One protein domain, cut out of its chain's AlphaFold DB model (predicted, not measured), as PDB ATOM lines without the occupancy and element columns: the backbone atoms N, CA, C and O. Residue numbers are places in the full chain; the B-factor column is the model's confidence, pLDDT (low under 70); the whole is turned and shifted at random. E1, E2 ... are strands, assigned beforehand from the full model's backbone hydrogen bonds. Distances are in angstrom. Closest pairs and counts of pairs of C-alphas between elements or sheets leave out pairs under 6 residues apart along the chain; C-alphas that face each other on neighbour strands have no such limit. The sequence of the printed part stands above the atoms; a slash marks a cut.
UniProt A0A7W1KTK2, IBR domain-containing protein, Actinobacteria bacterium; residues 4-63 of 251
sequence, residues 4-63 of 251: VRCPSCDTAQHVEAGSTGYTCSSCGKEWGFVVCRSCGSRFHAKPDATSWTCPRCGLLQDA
ATOM      1  N   VAL A   4     108.077 117.398 150.659       91.44
ATOM      2  CA  VAL A   4     107.172 116.804 149.663       91.44
ATOM      3  C   VAL A   4     105.922 117.661 149.520       91.44
ATOM      4  O   VAL A   4     105.554 118.384 150.445       91.44
ATOM      5  N   ARG A   5     105.251 117.571 148.371       94.00
ATOM      6  CA  ARG A   5     103.956 118.217 148.127       94.00
ATOM      7  C   ARG A   5     102.873 117.163 147.977       94.00
ATOM      8  O   ARG A   5     103.055 116.194 147.244       94.00
ATOM      9  N   CYS A   6     101.755 117.354 148.673       92.69
ATOM     10  CA  CYS A   6     100.635 116.426 148.597       92.69
ATOM     11  C   CYS A   6      99.965 116.489 147.212       92.69
ATOM     12  O   CYS A   6      99.470 117.551 146.843       92.69
ATOM     13  N   PRO A   7      99.823 115.370 146.480       89.81
ATOM     14  CA  PRO A   7      99.142 115.363 145.182       89.81
ATOM     15  C   PRO A   7      97.661 115.765 145.248       89.81
ATOM     16  O   PRO A   7      97.094 116.180 144.245       89.81
ATOM     17  N   SER A   8      97.015 115.620 146.412       91.62
ATOM     18  CA  SER A   8      95.583 115.903 146.566       91.62
ATOM     19  C   SER A   8      95.269 117.359 146.913       91.62
ATOM     20  O   SER A   8      94.161 117.795 146.627       91.62
ATOM     21  N   CYS A   9      96.172 118.076 147.587       94.69
ATOM     22  CA  CYS A   9      95.907 119.438 148.077       94.69
ATOM     23  C   CYS A   9      97.093 120.405 147.926       94.69
ATOM     24  O   CYS A   9      97.049 121.501 148.475       94.69
ATOM     25  N   ASP A  10      98.166 119.991 147.245       92.88
ATOM     26  CA  ASP A  10      99.414 120.739 146.995       92.88
ATOM     27  C   ASP A  10     100.109 121.305 148.250       92.88
ATOM     28  O   ASP A  10     101.050 122.094 148.176       92.88
ATOM     29  N   THR A  11      99.690 120.873 149.443       95.06
ATOM     30  CA  THR A  11     100.314 121.299 150.695       95.06
ATOM     31  C   THR A  11     101.729 120.739 150.767       95.06
ATOM     32  O   THR A  11     101.932 119.525 150.669       95.06
ATOM     33  N   ALA A  12     102.702 121.631 150.946       94.31
ATOM     34  CA  ALA A  12     104.084 121.264 151.192       94.31
ATOM     35  C   ALA A  12     104.267 120.867 152.661       94.31
ATOM     36  O   ALA A  12     103.842 121.589 153.562       94.31
ATOM     37  N   GLN A  13     104.924 119.739 152.904       93.56
ATOM     38  CA  GLN A  13     105.272 119.302 154.251       93.56
ATOM     39  C   GLN A  13     106.622 118.598 154.285       93.56
ATOM     40  O   GLN A  13     107.111 118.080 153.280       93.56
ATOM     41  N   HIS A  14     107.233 118.600 155.462       94.12
ATOM     42  CA  HIS A  14     108.492 117.913 155.698       94.12
ATOM     43  C   HIS A  14     108.224 116.450 156.017       94.12
ATOM     44  O   HIS A  14     107.249 116.127 156.696       94.12
ATOM     45  N   VAL A  15     109.097 115.576 155.527       92.00
ATOM     46  CA  VAL A  15     109.035 114.145 155.820       92.00
ATOM     47  C   VAL A  15     110.378 113.695 156.370       92.00
ATOM     48  O   VAL A  15     111.430 114.226 156.002       92.00
ATOM     49  N   GLU A  16     110.341 112.723 157.270       89.31
ATOM     50  CA  GLU A  16     111.536 112.068 157.770       89.31
ATOM     51  C   GLU A  16     112.300 111.395 156.621       89.31
ATOM     52  O   GLU A  16     111.718 110.770 155.722       89.31
ATOM     53  N   ALA A  17     113.622 111.566 156.623       86.44
ATOM     54  CA  ALA A  17     114.479 110.958 155.620       86.44
ATOM     55  C   ALA A  17     114.449 109.431 155.782       86.44
ATOM     56  O   ALA A  17     114.666 108.924 156.873       86.44
ATOM     57  N   GLY A  18     114.181 108.703 154.695       83.56
ATOM     58  CA  GLY A  18     114.085 107.238 154.720       83.56
ATOM     59  C   GLY A  18     112.690 106.685 155.022       83.56
ATOM     60  O   GLY A  18     112.507 105.473 154.974       83.56
ATOM     61  N   SER A  19     111.693 107.541 155.261       87.25
ATOM     62  CA  SER A  19     110.297 107.107 155.368       87.25
ATOM     63  C   SER A  19     109.806 106.418 154.085       87.25
ATOM     64  O   SER A  19     110.130 106.820 152.963       87.25
ATOM     65  N   THR A  20     108.998 105.371 154.250       88.31
ATOM     66  CA  THR A  20     108.342 104.643 153.148       88.31
ATOM     67  C   THR A  20     107.031 105.296 152.711       88.31
ATOM     68  O   THR A  20     106.512 104.977 151.643       88.31
ATOM     69  N   GLY A  21     106.528 106.269 153.473       90.62
ATOM     70  CA  GLY A  21     105.326 107.033 153.166       90.62
ATOM     71  C   GLY A  21     105.136 108.237 154.087       90.62
ATOM     72  O   GLY A  21     105.984 108.528 154.930       90.62
ATOM     73  N   TYR A  22     104.028 108.952 153.915       92.81
ATOM     74  CA  TYR A  22     103.612 110.041 154.797       92.81
ATOM     75  C   TYR A  22     102.096 110.243 154.784       92.81
ATOM     76  O   TYR A  22     101.422 109.993 153.783       92.81
ATOM     77  N   THR A  23     101.579 110.810 155.871       95.00
ATOM     78  CA  THR A  23     100.196 111.293 155.966       95.00
ATOM     79  C   THR A  23     100.181 112.804 155.783       95.00
ATOM     80  O   THR A  23     100.952 113.530 156.415       95.00
ATOM     81  N   CYS A  24      99.343 113.307 154.877       95.12
ATOM     82  CA  CYS A  24      99.235 114.740 154.646       95.12
ATOM     83  C   CYS A  24      98.574 115.432 155.846       95.12
ATOM     84  O   CYS A  24      97.434 115.135 156.182       95.12
ATOM     85  N   SER A  25      99.259 116.410 156.435       95.12
ATOM     86  CA  SER A  25      98.773 117.205 157.574       95.12
ATOM     87  C   SER A  25      97.539 118.058 157.258       95.12
ATOM     88  O   SER A  25      96.763 118.365 158.155       95.12
ATOM     89  N   SER A  26      97.335 118.426 155.988       95.75
ATOM     90  CA  SER A  26      96.193 119.241 155.557       95.75
ATOM     91  C   SER A  26      94.962 118.404 155.197       95.75
ATOM     92  O   SER A  26      93.866 118.719 155.649       95.75
ATOM     93  N   CYS A  27      95.117 117.342 154.393       95.75
ATOM     94  CA  CYS A  27      93.979 116.546 153.909       95.75
ATOM     95  C   CYS A  27      93.812 115.176 154.584       95.75
ATOM     96  O   CYS A  27      92.861 114.463 154.270       95.75
ATOM     97  N   GLY A  28      94.736 114.773 155.459       94.19
ATOM     98  CA  GLY A  28      94.693 113.497 156.181       94.19
ATOM     99  C   GLY A  28      94.952 112.252 155.326       94.19
ATOM    100  O   GLY A  28      94.869 111.144 155.839       94.19
ATOM    101  N   LYS A  29      95.251 112.396 154.028       93.50
ATOM    102  CA  LYS A  29      95.486 111.251 153.134       93.50
ATOM    103  C   LYS A  29      96.885 110.677 153.297       93.50
ATOM    104  O   LYS A  29      97.858 111.431 153.360       93.50
ATOM    105  N   GLU A  30      96.968 109.357 153.271       92.69
ATOM    106  CA  GLU A  30      98.212 108.593 153.322       92.69
ATOM    107  C   GLU A  30      98.769 108.336 151.919       92.69
ATOM    108  O   GLU A  30      98.026 108.072 150.969       92.69
ATOM    109  N   TRP A  31     100.092 108.417 151.803       92.31
ATOM    110  CA  TRP A  31     100.846 108.238 150.568       92.31
ATOM    111  C   TRP A  31     102.068 107.361 150.828       92.31
ATOM    112  O   TRP A  31     102.798 107.604 151.781       92.31
ATOM    113  N   GLY A  32     102.325 106.388 149.958       91.12
ATOM    114  CA  GLY A  32     103.562 105.606 149.925       91.12
ATOM    115  C   GLY A  32     104.528 106.135 148.865       91.12
ATOM    116  O   GLY A  32     104.100 106.638 147.826       91.12
ATOM    117  N   PHE A  33     105.833 106.029 149.104       89.81
ATOM    118  CA  PHE A  33     106.849 106.291 148.086       89.81
ATOM    119  C   PHE A  33     107.087 105.037 147.245       89.81
ATOM    120  O   PHE A  33     107.395 103.973 147.773       89.81
ATOM    121  N   VAL A  34     107.014 105.179 145.926       89.00
ATOM    122  CA  VAL A  34     107.295 104.112 144.956       89.00
ATOM    123  C   VAL A  34     108.374 104.560 143.978       89.00
ATOM    124  O   VAL A  34     108.542 105.754 143.726       89.00
ATOM    125  N   VAL A  35     109.125 103.607 143.428       89.50
ATOM    126  CA  VAL A  35     110.165 103.849 142.418       89.50
ATOM    127  C   VAL A  35     109.744 103.150 141.135       89.50
ATOM    128  O   VAL A  35     109.365 101.983 141.157       89.50
ATOM    129  N   CYS A  36     109.801 103.850 140.006       89.00
ATOM    130  CA  CYS A  36     109.531 103.224 138.716       89.00
ATOM    131  C   CYS A  36     110.714 102.342 138.317       89.00
ATOM    132  O   CYS A  36     111.822 102.857 138.166       89.00
ATOM    133  N   ARG A  37     110.480 101.046 138.078       89.75
ATOM    134  CA  ARG A  37     111.542 100.108 137.675       89.75
ATOM    135  C   ARG A  37     112.141 100.447 136.311       89.75
ATOM    136  O   ARG A  37     113.309 100.182 136.073       89.75
ATOM    137  N   SER A  38     111.353 101.057 135.427       88.38
ATOM    138  CA  SER A  38     111.800 101.408 134.077       88.38
ATOM    139  C   SER A  38     112.675 102.668 134.041       88.38
ATOM    140  O   SER A  38     113.688 102.680 133.349       88.38
ATOM    141  N   CYS A  39     112.319 103.726 134.779       90.31
ATOM    142  CA  CYS A  39     113.008 105.024 134.685       90.31
ATOM    143  C   CYS A  39     113.680 105.501 135.984       90.31
ATOM    144  O   CYS A  39     114.175 106.627 136.036       90.31
ATOM    145  N   GLY A  40     113.635 104.705 137.056       87.88
ATOM    146  CA  GLY A  40     114.245 105.009 138.359       87.88
ATOM    147  C   GLY A  40     113.632 106.195 139.114       87.88
ATOM    148  O   GLY A  40     114.114 106.569 140.179       87.88
ATOM    149  N   SER A  41     112.579 106.821 138.584       87.94
ATOM    150  CA  SER A  41     111.985 108.009 139.200       87.94
ATOM    151  C   SER A  41     111.085 107.641 140.381       87.94
ATOM    152  O   SER A  41     110.314 106.681 140.305       87.94
ATOM    153  N   ARG A  42     111.183 108.418 141.467       87.81
ATOM    154  CA  ARG A  42     110.367 108.268 142.679       87.81
ATOM    155  C   ARG A  42     109.075 109.071 142.594       87.81
ATOM    156  O   ARG A  42     109.101 110.238 142.213       87.81
ATOM    157  N   PHE A  43     107.975 108.459 143.015       87.38
ATOM    158  CA  PHE A  43     106.646 109.066 143.045       87.38
ATOM    159  C   PHE A  43     105.892 108.689 144.314       87.38
ATOM    160  O   PHE A  43     106.292 107.794 145.054       87.38
ATOM    161  N   HIS A  44     104.783 109.383 144.542       87.75
ATOM    162  CA  HIS A  44     103.848 109.081 145.613       87.75
ATOM    163  C   HIS A  44     102.674 108.291 145.044       87.75
ATOM    164  O   HIS A  44     102.021 108.753 144.108       87.75
ATOM    165  N   ALA A  45     102.408 107.122 145.609       89.62
ATOM    166  CA  ALA A  45     101.261 106.291 145.280       89.62
ATOM    167  C   ALA A  45     100.368 106.130 146.509       89.62
ATOM    168  O   ALA A  45     100.750 106.452 147.636       89.62
ATOM    169  N   LYS A  46      99.153 105.636 146.291       88.38
ATOM    170  CA  LYS A  46      98.281 105.239 147.394       88.38
ATOM    171  C   LYS A  46      98.915 104.018 148.089       88.38
ATOM    172  O   LYS A  46      99.397 103.149 147.363       88.38
ATOM    173  N   PRO A  47      98.940 103.942 149.431       81.44
ATOM    174  CA  PRO A  47      99.635 102.873 150.157       81.44
ATOM    175  C   PRO A  47      99.188 101.460 149.748       81.44
ATOM    176  O   PRO A  47     100.027 100.576 149.639       81.44
ATOM    177  N   ASP A  48      97.908 101.283 149.412       81.50
ATOM    178  CA  ASP A  48      97.337  99.983 149.022       81.50
ATOM    179  C   ASP A  48      97.173  99.806 147.501       81.50
ATOM    180  O   ASP A  48      96.394  98.969 147.041       81.50
ATOM    181  N   ALA A  49      97.830 100.632 146.683       81.50
ATOM    182  CA  ALA A  49      97.753 100.482 145.232       81.50
ATOM    183  C   ALA A  49      98.530  99.231 144.800       81.50
ATOM    184  O   ALA A  49      99.749  99.208 144.907       81.50
ATOM    185  N   THR A  50      97.840  98.209 144.284       83.12
ATOM    186  CA  THR A  50      98.455  96.984 143.736       83.12
ATOM    187  C   THR A  50      99.109  97.200 142.374       83.12
ATOM    188  O   THR A  50     100.026  96.469 142.006       83.12
ATOM    189  N   SER A  51      98.683  98.226 141.640       86.50
ATOM    190  CA  SER A  51      99.330  98.702 140.423       86.50
ATOM    191  C   SER A  51      99.225 100.220 140.320       86.50
ATOM    192  O   SER A  51      98.336 100.853 140.898       86.50
ATOM    193  N   TRP A  52     100.171 100.829 139.611       87.62
ATOM    194  CA  TRP A  52     100.199 102.270 139.383       87.62
ATOM    195  C   TRP A  52     100.888 102.595 138.060       87.62
ATOM    196  O   TRP A  52     101.793 101.894 137.620       87.62
ATOM    197  N   THR A  53     100.473 103.676 137.407       88.62
ATOM    198  CA  THR A  53     101.075 104.123 136.145       88.62
ATOM    199  C   THR A  53     102.139 105.174 136.422       88.62
ATOM    200  O   THR A  53     101.869 106.178 137.085       88.62
ATOM    201  N   CYS A  54     103.352 104.982 135.902       88.88
ATOM    202  CA  CYS A  54     104.407 105.972 136.071       88.88
ATOM    203  C   CYS A  54     104.064 107.271 135.318       88.88
ATOM    204  O   CYS A  54     103.896 107.241 134.101       88.88
ATOM    205  N   PRO A  55     104.025 108.443 135.978       84.38
ATOM    206  CA  PRO A  55     103.701 109.696 135.296       84.38
ATOM    207  C   PRO A  55     104.829 110.189 134.381       84.38
ATOM    208  O   PRO A  55     104.586 111.072 133.562       84.38
ATOM    209  N   ARG A  56     106.045 109.636 134.514       87.44
ATOM    210  CA  ARG A  56     107.198 109.978 133.674       87.44
ATOM    211  C   ARG A  56     107.305 109.109 132.424       87.44
ATOM    212  O   ARG A  56     107.536 109.665 131.362       87.44
ATOM    213  N   CYS A  57     107.172 107.787 132.542       89.56
ATOM    214  CA  CYS A  57     107.331 106.869 131.405       89.56
ATOM    215  C   CYS A  57     106.040 106.175 130.948       89.56
ATOM    216  O   CYS A  57     106.100 105.368 130.037       89.56
ATOM    217  N   GLY A  58     104.893 106.416 131.589       85.50
ATOM    218  CA  GLY A  58     103.598 105.880 131.150       85.50
ATOM    219  C   GLY A  58     103.377 104.384 131.390       85.50
ATOM    220  O   GLY A  58     102.253 103.913 131.262       85.50
ATOM    221  N   LEU A  59     104.405 103.637 131.793       84.69
ATOM    222  CA  LEU A  59     104.294 102.199 132.018       84.69
ATOM    223  C   LEU A  59     103.528 101.882 133.305       84.69
ATOM    224  O   LEU A  59     103.757 102.503 134.352       84.69
ATOM    225  N   LEU A  60     102.657 100.874 133.227       85.75
ATOM    226  CA  LEU A  60     102.055 100.246 134.398       85.75
ATOM    227  C   LEU A  60     103.160  99.555 135.208       85.75
ATOM    228  O   LEU A  60     104.060  98.924 134.655       85.75
ATOM    229  N   GLN A  61     103.130  99.745 136.516       87.69
ATOM    230  CA  GLN A  61     104.034  99.133 137.473       87.69
ATOM    231  C   GLN A  61     103.190  98.322 138.443       87.69
ATOM    232  O   GLN A  61     102.257  98.855 139.049       87.69
ATOM    233  N   ASP A  62     103.537  97.054 138.615       83.31
ATOM    234  CA  ASP A  62     102.943  96.227 139.654       83.31
ATOM    235  C   ASP A  62     103.621  96.565 140.976       83.31
ATOM    236  O   ASP A  62     104.850  96.560 141.089       83.31
ATOM    237  N   ALA A  63     102.829  96.854 142.003       65.69
ATOM    238  CA  ALA A  63     103.314  97.220 143.327       65.69
ATOM    239  C   ALA A  63     103.858  96.025 144.119       65.69
ATOM    240  O   ALA A  63     103.931  96.087 145.343       65.69
TER     241      ALA A  63
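Overview. This is residues 4 to 63 of the 251 residues of the protein "IBR domain-containing protein" of Actinobacteria bacterium (UniProt A0A7W1KTK2). Little regular structure: a staggered three-strand meander, E2 E3 E4, each strand the antiparallel neighbour of the one before, has the antiparallel hairpin E5 and E6 toward one end and E1, paired with residues 4 to 5, toward the other. The 60 printed residues include six named strands, E1 to E6 in chain order, and no named helix; the class is all strand, with under half in named elements. It is compact, radius of gyration of the C-alphas 11.6 A, with spans of 31 by 20 by 18 A.

Arrangement. Look at E3, residues 30 to 35: its residues 30 to 32 pair with E2, residues 21 to 23, in a hairpin, N 22 to O 31 2.8 A. Its residues 32 to 35 pair with E4, residues 42 to 45, another hairpin, N 34 to O 43 2.8 A. In the hairpin of E5, residues 51 to 53, and E6, residues 60 to 62, N 52 to O 61 is 2.9 A. The closest C-alphas of E4 and E5, Ala 45 and Trp 52, are 7.2 A apart. E1, residues 12 to 14, is apart from E2.

Along the chain. Find C-alpha 30 at (98.212, 108.593, 153.322); E3 runs 16.9 A. E6 ends at C-alpha 62, (102.943, 96.227, 139.654).

Size, cuts and confidence. The printed part has no cut; only residue 63 is under pLDDT 70.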